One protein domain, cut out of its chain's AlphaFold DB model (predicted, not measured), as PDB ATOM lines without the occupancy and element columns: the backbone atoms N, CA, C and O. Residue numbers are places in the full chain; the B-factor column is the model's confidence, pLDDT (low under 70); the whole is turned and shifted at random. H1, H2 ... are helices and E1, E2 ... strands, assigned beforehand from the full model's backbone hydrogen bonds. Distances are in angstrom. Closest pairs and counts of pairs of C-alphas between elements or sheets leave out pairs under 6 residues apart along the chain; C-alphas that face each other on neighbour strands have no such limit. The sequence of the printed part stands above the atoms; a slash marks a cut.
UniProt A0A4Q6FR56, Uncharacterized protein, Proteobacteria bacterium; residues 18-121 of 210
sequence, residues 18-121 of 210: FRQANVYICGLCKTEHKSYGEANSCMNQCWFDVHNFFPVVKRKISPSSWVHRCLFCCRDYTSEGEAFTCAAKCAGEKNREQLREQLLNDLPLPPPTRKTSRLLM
ATOM      1  N   PHE A  18      33.049   3.149   2.600       93.38
ATOM      2  CA  PHE A  18      34.078   3.246   3.624       93.38
ATOM      3  C   PHE A  18      34.324   1.855   4.194       93.38
ATOM      4  O   PHE A  18      33.378   1.172   4.574       93.38
ATOM      5  N   ARG A  19      35.583   1.420   4.261       95.88
ATOM      6  CA  ARG A  19      35.951   0.201   4.984       95.88
ATOM      7  C   ARG A  19      36.350   0.588   6.403       95.88
ATOM      8  O   ARG A  19      37.260   1.395   6.574       95.88
ATOM      9  N   GLN A  20      35.674   0.025   7.399       95.56
ATOM     10  CA  GLN A  20      36.021   0.177   8.811       95.56
ATOM     11  C   GLN A  20      36.227  -1.216   9.400       95.56
ATOM     12  O   GLN A  20      35.285  -1.996   9.496       95.56
ATOM     13  N   ALA A  21      37.472  -1.553   9.743       94.81
ATOM     14  CA  ALA A  21      37.860  -2.899  10.171       94.81
ATOM     15  C   ALA A  21      37.367  -3.996   9.192       94.81
ATOM     16  O   ALA A  21      37.832  -4.066   8.047       94.81
ATOM     17  N   ASN A  22      36.408  -4.815   9.638       96.00
ATOM     18  CA  ASN A  22      35.832  -5.948   8.905       96.00
ATOM     19  C   ASN A  22      34.444  -5.655   8.308       96.00
ATOM     20  O   ASN A  22      33.783  -6.573   7.828       96.00
ATOM     21  N   VAL A  23      33.991  -4.400   8.339       97.94
ATOM     22  CA  VAL A  23      32.699  -3.986   7.779       97.94
ATOM     23  C   VAL A  23      32.863  -2.930   6.688       97.94
ATOM     24  O   VAL A  23      33.796  -2.121   6.683       97.94
ATOM     25  N   TYR A  24      31.929  -2.949   5.742       97.06
ATOM     26  CA  TYR A  24      31.821  -1.994   4.647       97.06
ATOM     27  C   TYR A  24      30.596  -1.112   4.867       97.06
ATOM     28  O   TYR A  24      29.483  -1.608   5.006       97.06
ATOM     29  N   ILE A  25      30.791   0.201   4.882       95.44
ATOM     30  CA  ILE A  25      29.755   1.179   5.207       95.44
ATOM     31  C   ILE A  25      29.394   1.964   3.952       95.44
ATOM     32  O   ILE A  25      30.253   2.573   3.308       95.44
ATOM     33  N   CYS A  26      28.104   1.992   3.620       93.75
ATOM     34  CA  CYS A  26      27.595   2.821   2.533       93.75
ATOM     35  C   CYS A  26      27.765   4.309   2.873       93.75
ATOM     36  O   CYS A  26      27.234   4.795   3.871       93.75
ATOM     37  N   GLY A  27      28.458   5.076   2.028       88.94
ATOM     38  CA  GLY A  27      28.706   6.498   2.277       88.94
ATOM     39  C   GLY A  27      27.457   7.376   2.323       88.94
ATOM     40  O   GLY A  27      27.509   8.436   2.949       88.94
ATOM     41  N   LEU A  28      26.348   6.916   1.736       88.94
ATOM     42  CA  LEU A  28      25.089   7.652   1.628       88.94
ATOM     43  C   LEU A  28      24.154   7.364   2.809       88.94
ATOM     44  O   LEU A  28      23.840   8.267   3.578       88.94
ATOM     45  N   CYS A  29      23.737   6.107   2.987       90.44
ATOM     46  CA  CYS A  29      22.782   5.728   4.036       90.44
ATOM     47  C   CYS A  29      23.435   5.288   5.353       90.44
ATOM     48  O   CYS A  29      22.720   5.053   6.322       90.44
ATOM     49  N   LYS A  30      24.769   5.155   5.390       92.69
ATOM     50  CA  LYS A  30      25.555   4.686   6.547       92.69
ATOM     51  C   LYS A  30      25.199   3.278   7.044       92.69
ATOM     52  O   LYS A  30      25.581   2.913   8.147       92.69
ATOM     53  N   THR A  31      24.508   2.479   6.230       94.81
ATOM     54  CA  THR A  31      24.263   1.060   6.529       94.81
ATOM     55  C   THR A  31      25.568   0.270   6.434       94.81
ATOM     56  O   THR A  31      26.358   0.484   5.510       94.81
ATOM     57  N   GLU A  32      25.774  -0.632   7.389       97.25
ATOM     58  CA  GLU A  32      26.915  -1.542   7.452       97.25
ATOM     59  C   GLU A  32      26.619  -2.847   6.705       97.25
ATOM     60  O   GLU A  32      25.510  -3.382   6.753       97.25
ATOM     61  N   HIS A  33      27.629  -3.378   6.026       96.94
ATOM     62  CA  HIS A  33      27.559  -4.596   5.229       96.94
ATOM     63  C   HIS A  33      28.799  -5.457   5.470       96.94
ATOM     64  O   HIS A  33      29.902  -4.947   5.672       96.94
ATOM     65  N   LYS A  34      28.627  -6.782   5.402       96.19
ATOM     66  CA  LYS A  34      29.725  -7.746   5.595       96.19
ATOM     67  C   LYS A  34      30.615  -7.873   4.356       96.19
ATOM     68  O   LYS A  34      31.798  -8.163   4.473       96.19
ATOM     69  N   SER A  35      30.049  -7.648   3.171       95.94
ATOM     70  CA  SER A  35      30.745  -7.754   1.888       95.94
ATOM     71  C   SER A  35      30.754  -6.421   1.146       95.94
ATOM     72  O   SER A  35      29.765  -5.682   1.149       95.94
ATOM     73  N   TYR A  36      31.859  -6.149   0.449       91.75
ATOM     74  CA  TYR A  36      31.994  -4.996  -0.438       91.75
ATOM     75  C   TYR A  36      30.907  -4.981  -1.521       91.75
ATOM     76  O   TYR A  36      30.336  -3.929  -1.804       91.75
ATOM     77  N   GLY A  37      30.558  -6.146  -2.083       91.19
ATOM     78  CA  GLY A  37      29.531  -6.257  -3.123       91.19
ATOM     79  C   GLY A  37      28.142  -5.829  -2.639       91.19
ATOM     80  O   GLY A  37      27.436  -5.101  -3.339       91.19
ATOM     81  N   GLU A  38      27.770  -6.200  -1.409       93.06
ATOM     82  CA  GLU A  38      26.508  -5.765  -0.797       93.06
ATOM     83  C   GLU A  38      26.501  -4.259  -0.515       93.06
ATOM     84  O   GLU A  38      25.514  -3.583  -0.820       93.06
ATOM     85  N   ALA A  39      27.606  -3.722   0.012       94.50
ATOM     86  CA  ALA A  39      27.754  -2.286   0.233       94.50
ATOM     87  C   ALA A  39      27.662  -1.498  -1.079       94.50
ATOM     88  O   ALA A  39      27.022  -0.447  -1.119       94.50
ATOM     89  N   ASN A  40      28.248  -2.020  -2.159       91.69
ATOM     90  CA  ASN A  40      28.216  -1.394  -3.477       91.69
ATOM     91  C   ASN A  40      26.806  -1.398  -4.065       91.69
ATOM     92  O   ASN A  40      26.322  -0.369  -4.528       91.69
ATOM     93  N   SER A  41      26.103  -2.528  -3.964       90.31
ATOM     94  CA  SER A  41      24.690  -2.634  -4.335       90.31
ATOM     95  C   SER A  41      23.819  -1.633  -3.564       90.31
ATOM     96  O   SER A  41      23.059  -0.867  -4.165       90.31
ATOM     97  N   CYS A  42      23.986  -1.558  -2.238       92.69
ATOM     98  CA  CYS A  42      23.270  -0.601  -1.395       92.69
ATOM     99  C   CYS A  42      23.575   0.849  -1.787       92.69
ATOM    100  O   CYS A  42      22.660   1.667  -1.905       92.69
ATOM    101  N   MET A  43      24.846   1.168  -2.023       92.12
ATOM    102  CA  MET A  43      25.283   2.491  -2.455       92.12
ATOM    103  C   MET A  43      24.676   2.872  -3.809       92.12
ATOM    104  O   MET A  43      24.174   3.986  -3.937       92.12
ATOM    105  N   ASN A  44      24.659   1.960  -4.783       89.00
ATOM    106  CA  ASN A  44      24.057   2.191  -6.100       89.00
ATOM    107  C   ASN A  44      22.554   2.477  -5.988       89.00
ATOM    108  O   ASN A  44      22.063   3.416  -6.615       89.00
ATOM    109  N   GLN A  45      21.838   1.728  -5.145       88.88
ATOM    110  CA  GLN A  45      20.418   1.976  -4.894       88.88
ATOM    111  C   GLN A  45      20.189   3.324  -4.199       88.88
ATOM    112  O   GLN A  45      19.341   4.098  -4.629       88.88
ATOM    113  N   CYS A  46      20.966   3.641  -3.158       89.19
ATOM    114  CA  CYS A  46      20.857   4.925  -2.463       89.19
ATOM    115  C   CYS A  46      21.155   6.097  -3.401       89.19
ATOM    116  O   CYS A  46      20.504   7.133  -3.324       89.19
ATOM    117  N   TRP A  47      22.130   5.938  -4.293       85.81
ATOM    118  CA  TRP A  47      22.476   6.949  -5.281       85.81
ATOM    119  C   TRP A  47      21.340   7.172  -6.281       85.81
ATOM    120  O   TRP A  47      20.945   8.312  -6.516       85.81
ATOM    121  N   PHE A  48      20.760   6.092  -6.809       86.19
ATOM    122  CA  PHE A  48      19.579   6.160  -7.670       86.19
ATOM    123  C   PHE A  48      18.402   6.860  -6.974       86.19
ATOM    124  O   PHE A  48      17.750   7.716  -7.570       86.19
ATOM    125  N   ASP A  49      18.165   6.550  -5.699       84.50
ATOM    126  CA  ASP A  49      17.110   7.184  -4.907       84.50
ATOM    127  C   ASP A  49      17.375   8.697  -4.733       84.50
ATOM    128  O   ASP A  49      16.465   9.507  -4.907       84.50
ATOM    129  N   VAL A  50      18.621   9.110  -4.468       83.50
ATOM    130  CA  VAL A  50      19.000  10.535  -4.377       83.50
ATOM    131  C   VAL A  50      18.739  11.266  -5.695       83.50
ATOM    132  O   VAL A  50      18.148  12.345  -5.686       83.50
ATOM    133  N   HIS A  51      19.120  10.667  -6.827       79.56
ATOM    134  CA  HIS A  51      18.898  11.259  -8.146       79.56
ATOM    135  C   HIS A  51      17.423  11.487  -8.471       79.56
ATOM    136  O   HIS A  51      17.086  12.519  -9.049       79.56
ATOM    137  N   ASN A  52      16.556  10.538  -8.117       80.12
ATOM    138  CA  ASN A  52      15.149  10.598  -8.509       80.12
ATOM    139  C   ASN A  52      14.286  11.406  -7.545       80.12
ATOM    140  O   ASN A  52      13.375  12.102  -7.985       80.12
ATOM    141  N   PHE A  53      14.534  11.297  -6.240       79.25
ATOM    142  CA  PHE A  53      13.606  11.842  -5.252       79.25
ATOM    143  C   PHE A  53      14.034  13.203  -4.712       79.25
ATOM    144  O   PHE A  53      13.173  14.020  -4.392       79.25
ATOM    145  N   PHE A  54      15.338  13.471  -4.608       76.81
ATOM    146  CA  PHE A  54      15.827  14.664  -3.917       76.81
ATOM    147  C   PHE A  54      17.075  15.236  -4.599       76.81
ATOM    148  O   PHE A  54      18.169  15.114  -4.064       76.81
ATOM    149  N   PRO A  55      16.954  15.886  -5.767       86.44
ATOM    150  CA  PRO A  55      18.094  16.555  -6.401       86.44
ATOM    151  C   PRO A  55      18.425  17.921  -5.754       86.44
ATOM    152  O   PRO A  55      19.534  18.440  -5.912       86.44
ATOM    153  N   VAL A  56      17.478  18.498  -5.002       91.38
ATOM    154  CA  VAL A  56      17.573  19.818  -4.360       91.38
ATOM    155  C   VAL A  56      17.125  19.729  -2.899       91.38
ATOM    156  O   VAL A  56      16.136  19.068  -2.588       91.38
ATOM    157  N   VAL A  57      17.831  20.421  -2.001       90.88
ATOM    158  CA  VAL A  57      17.473  20.534  -0.577       90.88
ATOM    159  C   VAL A  57      17.181  21.982  -0.221       90.88
ATOM    160  O   VAL A  57      18.000  22.869  -0.456       90.88
ATOM    161  N   LYS A  58      16.027  22.220   0.401       93.31
ATOM    162  CA  LYS A  58      15.666  23.528   0.949       93.31
ATOM    163  C   LYS A  58      16.322  23.714   2.320       93.31
ATOM    164  O   LYS A  58      16.105  22.909   3.224       93.31
ATOM    165  N   ARG A  59      17.115  24.775   2.484       90.12
ATOM    166  CA  ARG A  59      17.818  25.121   3.729       90.12
ATOM    167  C   ARG A  59      17.456  26.536   4.158       90.12
ATOM    168  O   ARG A  59      17.352  27.438   3.335       90.12
ATOM    169  N   LYS A  60      17.285  26.729   5.461       91.56
ATOM    170  CA  LYS A  60      17.090  28.050   6.060       91.56
ATOM    171  C   LYS A  60      18.464  28.667   6.349       91.56
ATOM    172  O   LYS A  60      19.244  28.038   7.060       91.56
ATOM    173  N   ILE A  61      18.778  29.829   5.770       91.25
ATOM    174  CA  ILE A  61      20.038  30.551   6.057       91.25
ATOM    175  C   ILE A  61      19.824  31.522   7.210       91.25
ATOM    176  O   ILE A  61      20.617  31.552   8.145       91.25
ATOM    177  N   SER A  62      18.744  32.298   7.153       91.81
ATOM    178  CA  SER A  62      18.381  33.266   8.183       91.81
ATOM    179  C   SER A  62      16.941  33.024   8.651       91.81
ATOM    180  O   SER A  62      16.203  32.264   8.020       91.81
ATOM    181  N   PRO A  63      16.485  33.665   9.742       92.69
ATOM    182  CA  PRO A  63      15.095  33.580  10.189       92.69
ATOM    183  C   PRO A  63      14.063  33.871   9.085       92.69
ATOM    184  O   PRO A  63      12.987  33.268   9.110       92.69
ATOM    185  N   SER A  64      14.416  34.715   8.110       93.62
ATOM    186  CA  SER A  64      13.563  35.170   7.010       93.62
ATOM    187  C   SER A  64      13.948  34.627   5.627       93.62
ATOM    188  O   SER A  64      13.121  34.694   4.721       93.62
ATOM    189  N   SER A  65      15.150  34.068   5.435       94.62
ATOM    190  CA  SER A  65      15.626  33.624   4.120       94.62
ATOM    191  C   SER A  65      15.791  32.107   4.007       94.62
ATOM    192  O   SER A  65      16.338  31.419   4.878       94.62
ATOM    193  N   TRP A  66      15.329  31.587   2.874       94.88
ATOM    194  CA  TRP A  66      15.510  30.203   2.461       94.88
ATOM    195  C   TRP A  66      16.330  30.168   1.183       94.88
ATOM    196  O   TRP A  66      16.190  31.037   0.328       94.88
ATOM    197  N   VAL A  67      17.157  29.138   1.055       96.25
ATOM    198  CA  VAL A  67      17.868  28.827  -0.181       96.25
ATOM    199  C   VAL A  67      17.617  27.388  -0.582       96.25
ATOM    200  O   VAL A  67      17.314  26.518   0.242       96.25
ATOM    201  N   HIS A  68      17.777  27.143  -1.869       95.75
ATOM    202  CA  HIS A  68      17.652  25.850  -2.502       95.75
ATOM    203  C   HIS A  68      19.052  25.394  -2.912       95.75
ATOM    204  O   HIS A  68      19.662  25.959  -3.815       95.75
ATOM    205  N   ARG A  69      19.591  24.390  -2.218       92.25
ATOM    206  CA  ARG A  69      20.932  23.852  -2.464       92.25
ATOM    207  C   ARG A  69      20.866  22.683  -3.438       92.25
ATOM    208  O   ARG A  69      20.152  21.713  -3.185       92.25
ATOM    209  N   CYS A  70      21.660  22.730  -4.502       91.94
ATOM    210  CA  CYS A  70      21.888  21.569  -5.362       91.94
ATOM    211  C   CYS A  70      22.707  20.513  -4.606       91.94
ATOM    212  O   CYS A  70      23.787  20.813  -4.096       91.94
ATOM    213  N   LEU A  71      22.231  19.267  -4.555       85.88
ATOM    214  CA  LEU A  71      22.907  18.206  -3.798       85.88
ATOM    215  C   LEU A  71      24.191  17.676  -4.454       85.88
ATOM    216  O   LEU A  71      25.030  17.089  -3.772       85.88
ATOM    217  N   PHE A  72      24.370  17.914  -5.754       86.19
ATOM    218  CA  PHE A  72      25.525  17.427  -6.510       86.19
ATOM    219  C   PHE A  72      26.723  18.376  -6.440       86.19
ATOM    220  O   PHE A  72      27.839  17.939  -6.176       86.19
ATOM    221  N   CYS A  73      26.501  19.673  -6.675       87.69
ATOM    222  CA  CYS A  73      27.563  20.686  -6.709       87.69
ATOM    223  C   CYS A  73      27.581  21.609  -5.482       87.69
ATOM    224  O   CYS A  73      28.428  22.494  -5.404       87.69
ATOM    225  N   CYS A  74      26.636  21.440  -4.550       89.38
ATOM    226  CA  CYS A  74      26.493  22.234  -3.325       89.38
ATOM    227  C   CYS A  74      26.303  23.748  -3.525       89.38
ATOM    228  O   CYS A  74      26.439  24.498  -2.559       89.38
ATOM    229  N   ARG A  75      25.959  24.206  -4.737       92.69
ATOM    230  CA  ARG A  75      25.603  25.611  -4.989       92.69
ATOM    231  C   ARG A  75      24.227  25.931  -4.411       92.69
ATOM    232  O   ARG A  75      23.299  25.131  -4.551       92.69
ATOM    233  N   ASP A  76      24.128  27.101  -3.791       95.12
ATOM    234  CA  ASP A  76      22.904  27.645  -3.208       95.12
ATOM    235  C   ASP A  76      22.232  28.596  -4.203       95.12
ATOM    236  O   ASP A  76      22.890  29.453  -4.788       95.12
ATOM    237  N   TYR A  77      20.923  28.439  -4.381       96.69
ATOM    238  CA  TYR A  77      20.093  29.260  -5.259       96.69
ATOM    239  C   TYR A  77      18.965  29.904  -4.457       96.69
ATOM    240  O   TYR A  77      18.454  29.323  -3.495       96.69
ATOM    241  N   THR A  78      18.555  31.102  -4.859       96.62
ATOM    242  CA  THR A  78      17.391  31.789  -4.280       96.62
ATOM    243  C   THR A  78      16.085  31.200  -4.807       96.62
ATOM    244  O   THR A  78      15.124  31.067  -4.053       96.62
ATOM    245  N   SER A  79      16.066  30.795  -6.080       97.12
ATOM    246  CA  SER A  79      14.921  30.179  -6.746       97.12
ATOM    247  C   SER A  79      15.022  28.654  -6.768       97.12
ATOM    248  O   SER A  79      16.066  28.073  -7.074       97.12
ATOM    249  N   GLU A  80      13.900  27.990  -6.497       95.56
ATOM    250  CA  GLU A  80      13.781  26.536  -6.589       95.56
ATOM    251  C   GLU A  80      14.017  26.030  -8.019       95.56
ATOM    252  O   GLU A  80      14.740  25.053  -8.221       95.56
ATOM    253  N   GLY A  81      13.472  26.726  -9.023       96.25
ATOM    254  CA  GLY A  81      13.605  26.340 -10.429       96.25
ATOM    255  C   GLY A  81      15.061  26.333 -10.902       96.25
ATOM    256  O   GLY A  81      15.504  25.383 -11.550       96.25
ATOM    257  N   GLU A  82      15.841  27.340 -10.509       97.06
ATOM    258  CA  GLU A  82      17.272  27.408 -10.827       97.06
ATOM    259  C   GLU A  82      18.045  26.251 -10.188       97.06
ATOM    260  O   GLU A  82      18.828  25.581 -10.868       97.06
ATOM    261  N   ALA A  83      17.758  25.934  -8.922       96.00
ATOM    262  CA  ALA A  83      18.372  24.797  -8.247       96.00
ATOM    263  C   ALA A  83      18.074  23.470  -8.959       96.00
ATOM    264  O   ALA A  83      18.987  22.662  -9.145       96.00
ATOM    265  N   PHE A  84      16.833  23.253  -9.410       94.12
ATOM    266  CA  PHE A  84      16.460  22.050 -10.161       94.12
ATOM    267  C   PHE A  84      17.158  21.975 -11.518       94.12
ATOM    268  O   PHE A  84      17.674  20.914 -11.876       94.12
ATOM    269  N   THR A  85      17.240  23.084 -12.259       95.00
ATOM    270  CA  THR A  85      17.972  23.102 -13.538       95.00
ATOM    271  C   THR A  85      19.462  22.825 -13.346       95.00
ATOM    272  O   THR A  85      20.051  22.072 -14.123       95.00
ATOM    273  N   CYS A  86      20.076  23.359 -12.283       94.44
ATOM    274  CA  CYS A  86      21.448  23.025 -11.923       94.44
ATOM    275  C   CYS A  86      21.587  21.540 -11.587       94.44
ATOM    276  O   CYS A  86      22.513  20.889 -12.068       94.44
ATOM    277  N   ALA A  87      20.688  20.998 -10.768       91.25
ATOM    278  CA  ALA A  87      20.772  19.613 -10.339       91.25
ATOM    279  C   ALA A  87      20.577  18.633 -11.507       91.25
ATOM    280  O   ALA A  87      21.307  17.649 -11.591       91.25
ATOM    281  N   ALA A  88      19.688  18.940 -12.458       90.31
ATOM    282  CA  ALA A  88      19.513  18.164 -13.685       90.31
ATOM    283  C   ALA A  88      20.785  18.150 -14.555       90.31
ATOM    284  O   ALA A  88      21.187  17.092 -15.044       90.31
ATOM    285  N   LYS A  89      21.461  19.300 -14.702       91.38
ATOM    286  CA  LYS A  89      22.746  19.395 -15.420       91.38
ATOM    287  C   LYS A  89      23.843  18.587 -14.718       91.38
ATOM    288  O   LYS A  89      24.477  17.740 -15.344       91.38
ATOM    289  N   CYS A  90      24.017  18.791 -13.411       88.44
ATOM    290  CA  CYS A  90      25.033  18.089 -12.624       88.44
ATOM    291  C   CYS A  90      24.795  16.575 -12.565       88.44
ATOM    292  O   CYS A  90      25.756  15.807 -12.569       88.44
ATOM    293  N   ALA A  91      23.535  16.131 -12.542       84.44
ATOM    294  CA  ALA A  91      23.201  14.714 -12.575       84.44
ATOM    295  C   ALA A  91      23.701  14.040 -13.861       84.44
ATOM    296  O   ALA A  91      24.247  12.939 -13.803       84.44
ATOM    297  N   GLY A  92      23.567  14.710 -15.011       80.50
ATOM    298  CA  GLY A  92      24.078  14.214 -16.289       80.50
ATOM    299  C   GLY A  92      25.600  14.058 -16.301       80.50
ATOM    300  O   GLY A  92      26.109  13.024 -16.730       80.50
ATOM    301  N   GLU A  93      26.332  15.050 -15.790       81.44
ATOM    302  CA  GLU A  93      27.799  15.005 -15.713       81.44
ATOM    303  C   GLU A  93      28.295  13.916 -14.757       81.44
ATOM    304  O   GLU A  93      29.142  13.104 -15.134       81.44
ATOM    305  N   LYS A  94      27.717  13.831 -13.552       75.69
ATOM    306  CA  LYS A  94      28.105  12.824 -12.554       75.69
ATOM    307  C   LYS A  94      27.777  11.401 -12.990       75.69
ATOM    308  O   LYS A  94      28.567  10.501 -12.724       75.69
ATOM    309  N   ASN A  95      26.682  11.190 -13.721       72.69
ATOM    310  CA  ASN A  95      26.375   9.881 -14.300       72.69
ATOM    311  C   ASN A  95      27.391   9.459 -15.370       72.69
ATOM    312  O   ASN A  95      27.727   8.281 -15.456       72.69
ATOM    313  N   ARG A  96      27.909  10.397 -16.176       76.69
ATOM    314  CA  ARG A  96      28.961  10.094 -17.164       76.69
ATOM    315  C   ARG A  96      30.281   9.739 -16.490       76.69
ATOM    316  O   ARG A  96      30.941   8.796 -16.915       76.69
ATOM    317  N   GLU A  97      30.648  10.482 -15.451       75.56
ATOM    318  CA  GLU A  97      31.842  10.211 -14.650       75.56
ATOM    319  C   GLU A  97      31.732   8.856 -13.936       75.56
ATOM    320  O   GLU A  97      32.650   8.046 -14.013       75.56
ATOM    321  N   GLN A  98      30.562   8.550 -13.370       69.50
ATOM    322  CA  GLN A  98      30.268   7.241 -12.794       69.50
ATOM    323  C   GLN A  98      30.389   6.122 -13.828       69.50
ATOM    324  O   GLN A  98      31.030   5.115 -13.553       69.50
ATOM    325  N   LEU A  99      29.751   6.257 -14.992       69.12
ATOM    326  CA  LEU A  99      29.810   5.226 -16.025       69.12
ATOM    327  C   LEU A  99      31.263   4.976 -16.443       69.12
ATOM    328  O   LEU A  99      31.662   3.833 -16.625       69.12
ATOM    329  N   ARG A 100      32.070   6.039 -16.532       77.06
ATOM    330  CA  ARG A 100      33.504   5.936 -16.803       77.06
ATOM    331  C   ARG A 100      34.243   5.189 -15.694       77.06
ATOM    332  O   ARG A 100      35.051   4.329 -16.009       77.06
ATOM    333  N   GLU A 101      33.975   5.497 -14.428       69.81
ATOM    334  CA  GLU A 101      34.589   4.817 -13.282       69.81
ATOM    335  C   GLU A 101      34.163   3.345 -13.189       69.81
ATOM    336  O   GLU A 101      34.993   2.494 -12.888       69.81
ATOM    337  N   GLN A 102      32.906   3.016 -13.498       66.44
ATOM    338  CA  GLN A 102      32.442   1.628 -13.587       66.44
ATOM    339  C   GLN A 102      33.153   0.887 -14.716       66.44
ATOM    340  O   GLN A 102      33.749  -0.145 -14.460       66.44
ATOM    341  N   LEU A 103      33.218   1.464 -15.919       72.38
ATOM    342  CA  LEU A 103      33.966   0.877 -17.038       72.38
ATOM    343  C   LEU A 103      35.463   0.705 -16.735       72.38
ATOM    344  O   LEU A 103      36.086  -0.203 -17.272       72.38
ATOM    345  N   LEU A 104      36.042   1.565 -15.890       74.12
ATOM    346  CA  LEU A 104      37.437   1.449 -15.459       74.12
ATOM    347  C   LEU A 104      37.645   0.344 -14.408       74.12
ATOM    348  O   LEU A 104      38.729  -0.227 -14.345       74.12
ATOM    349  N   ASN A 105      36.635   0.078 -13.574       66.00
ATOM    350  CA  ASN A 105      36.704  -0.860 -12.448       66.00
ATOM    351  C   ASN A 105      36.026  -2.217 -12.715       66.00
ATOM    352  O   ASN A 105      36.208  -3.134 -11.914       66.00
ATOM    353  N   ASP A 106      35.243  -2.358 -13.788       55.59
ATOM    354  CA  ASP A 106      34.499  -3.577 -14.113       55.59
ATOM    355  C   ASP A 106      35.445  -4.692 -14.600       55.59
ATOM    356  O   ASP A 106      35.598  -4.971 -15.789       55.59
ATOM    357  N   LEU A 107      36.020  -5.393 -13.617       57.56
ATOM    358  CA  LEU A 107      35.891  -6.846 -13.537       57.56
ATOM    359  C   LEU A 107      34.392  -7.216 -13.453       57.56
ATOM    360  O   LEU A 107      33.624  -6.497 -12.816       57.56
ATOM    361  N   PRO A 108      33.958  -8.349 -14.033       46.91
ATOM    362  CA  PRO A 108      32.549  -8.733 -14.099       46.91
ATOM    363  C   PRO A 108      31.939  -8.887 -12.698       46.91
ATOM    364  O   PRO A 108      32.208  -9.861 -11.994       46.91
ATOM    365  N   LEU A 109      31.092  -7.937 -12.292       51.97
ATOM    366  CA  LEU A 109      30.312  -8.036 -11.060       51.97
ATOM    367  C   LEU A 109      28.902  -8.571 -11.364       51.97
ATOM    368  O   LEU A 109      28.227  -8.058 -12.261       51.97
ATOM    369  N   PRO A 110      28.426  -9.585 -10.619       48.25
ATOM    370  CA  PRO A 110      27.094 -10.144 -10.813       48.25
ATOM    371  C   PRO A 110      25.998  -9.103 -10.516       48.25
ATOM    372  O   PRO A 110      26.191  -8.220  -9.671       48.25
ATOM    373  N   PRO A 111      24.829  -9.199 -11.176       49.03
ATOM    374  CA  PRO A 111      23.739  -8.254 -10.985       49.03
ATOM    375  C   PRO A 111      23.265  -8.259  -9.521       49.03
ATOM    376  O   PRO A 111      23.064  -9.327  -8.937       49.03
ATOM    377  N   PRO A 112      23.067  -7.081  -8.901       49.19
ATOM    378  CA  PRO A 112      22.655  -7.007  -7.509       49.19
ATOM    379  C   PRO A 112      21.256  -7.597  -7.303       49.19
ATOM    380  O   PRO A 112      20.302  -7.256  -8.007       49.19
ATOM    381  N   THR A 113      21.107  -8.426  -6.269       54.38
ATOM    382  CA  THR A 113      19.801  -8.869  -5.773       54.38
ATOM    383  C   THR A 113      19.075  -7.676  -5.147       54.38
ATOM    384  O   THR A 113      19.557  -7.044  -4.204       54.38
ATOM    385  N   ARG A 114      17.917  -7.304  -5.707       49.47
ATOM    386  CA  ARG A 114      17.145  -6.136  -5.260       49.47
ATOM    387  C   ARG A 114      16.559  -6.385  -3.867       49.47
ATOM    388  O   ARG A 114      15.527  -7.033  -3.738       49.47
ATOM    389  N   LYS A 115      17.185  -5.832  -2.826       56.53
ATOM    390  CA  LYS A 115      16.547  -5.640  -1.513       56.53
ATOM    391  C   LYS A 115      15.803  -4.301  -1.525       56.53
ATOM    392  O   LYS A 115      16.307  -3.311  -2.055       56.53
ATOM    393  N   THR A 116      14.593  -4.264  -0.977       55.34
ATOM    394  CA  THR A 116      13.772  -3.050  -0.878       55.34
ATOM    395  C   THR A 116      14.512  -1.975  -0.074       55.34
ATOM    396  O   THR A 116      14.907  -2.202   1.069       55.34
ATOM    397  N   SER A 117      14.759  -0.807  -0.681       56.94
ATOM    398  CA  SER A 117      15.527   0.259  -0.028       56.94
ATOM    399  C   SER A 117      14.759   0.809   1.183       56.94
ATOM    400  O   SER A 117      13.551   1.048   1.139       56.94
ATOM    401  N   ARG A 118      15.468   1.031   2.296       58.81
ATOM    402  CA  ARG A 118      14.902   1.623   3.522       58.81
ATOM    403  C   ARG A 118      14.462   3.084   3.304       58.81
ATOM    404  O   ARG A 118      13.587   3.575   4.009       58.81
ATOM    405  N   LEU A 119      15.019   3.756   2.291       57.03
ATOM    406  CA  LEU A 119      14.613   5.090   1.828       57.03
ATOM    407  C   LEU A 119      13.206   5.078   1.205       57.03
ATOM    408  O   LEU A 119      12.401   5.966   1.486       57.03
ATOM    409  N   LEU A 120      12.866   4.026   0.456       56.66
ATOM    410  CA  LEU A 120      11.529   3.809  -0.110       56.66
ATOM    411  C   LEU A 120      10.444   3.628   0.966       56.66
ATOM    412  O   LEU A 120       9.306   4.060   0.774       56.66
ATOM    413  N   MET A 121      10.792   3.052   2.122       55.41
ATOM    414  CA  MET A 121       9.881   2.947   3.274       55.41
ATOM    415  C   MET A 121       9.538   4.325   3.862       55.41
ATOM    416  O   MET A 121       8.397   4.555   4.250       55.41
TER     417      MET A 121
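What this domain is: This is residues 18 to 121 of the 210 residues of an uncharacterized protein of Proteobacteria bacterium (UniProt A0A4Q6FR56). Two small hairpin-and-helix units follow each other, E1 and E2 with H1, then E3 and E4 with H2; the hairpins lie towards opposite ends of a long body, and the two long helices run opposite ways at a shallow angle with little contact between them. Residues 96 to 108, of which 96 to 105 belong to H2, stick out, and the chain then folds back to the short H3 near H1. The printed part has 104 residues, with three named helices and four named strands in the order E1 E2 H1 E3 E4 H2 H3, and two antiparallel sheets of two strands each. The class is mixed, helices and strands; the whole is loose, with a radius of gyration of the C-alphas of 16.3 A, and elongated, spanning 48 by 28 by 25 A.

How they stand to each other: Strands E3, residues 56 to 60, and E4, residues 66 to 70, form an antiparallel hairpin at 150 degrees, with N 59 and O 67 2.8 A apart and N 69 and O 57 2.8 A apart, within hydrogen-bond range. Helix H2, residues 80 to 105, comes closest to E4 at the C-alphas of Cys 70 and Ala 87, 5.5 A apart, and to E3 at those of Val 56 and Phe 84, 6.3 A apart. H2 and helix H1, residues 36 to 53, are close but not clearly touching: their closest C-alphas, of His 51 and Ala 91, are 7.1 A apart, with a shallow tilt of 24 degrees, opposite ways. Strands E1, residues 18 to 20, and E2, residues 23 to 26, form the other antiparallel hairpin, at 152 degrees, with N 25 and O 18 2.8 A apart. The closest C-alphas of E2 and H1 are those of Cys 26 and Met 43, 5.5 A apart. Helix H3, residues 118 to 121, is close to H1 but not clearly touching, with the closest C-alphas, of Asp 49 and Leu 119, 7.5 A apart. In H1 and H2 every O i to N i+4 pair is within hydrogen-bond range; H3 is too short for such a pair.

Where its parts are: H2 is 36.2 A long from first to last C-alpha, H1 25.4 A, E3 and E4 13.3 A each, E2 10.0 A, E1 6.3 A and H3 5.2 A. E1 begins at C-alpha 18 (34.078, 3.246, 3.624), H2 begins at C-alpha 80 (13.781, 26.536, -6.589), and H3 ends at C-alpha 121 (9.881, 2.947, 3.274).

The domain as a whole: The C-alphas of Ser 64 and Pro 108, the two farthest apart, are 52.3 A from each other. The printed part has no cut. The link from H2 to H3, residues 106 to 117, is long. The mean pLDDT of the printed part is 83.4, and residues 98 to 99, 101 to 102 and 105 to 121 are under 70.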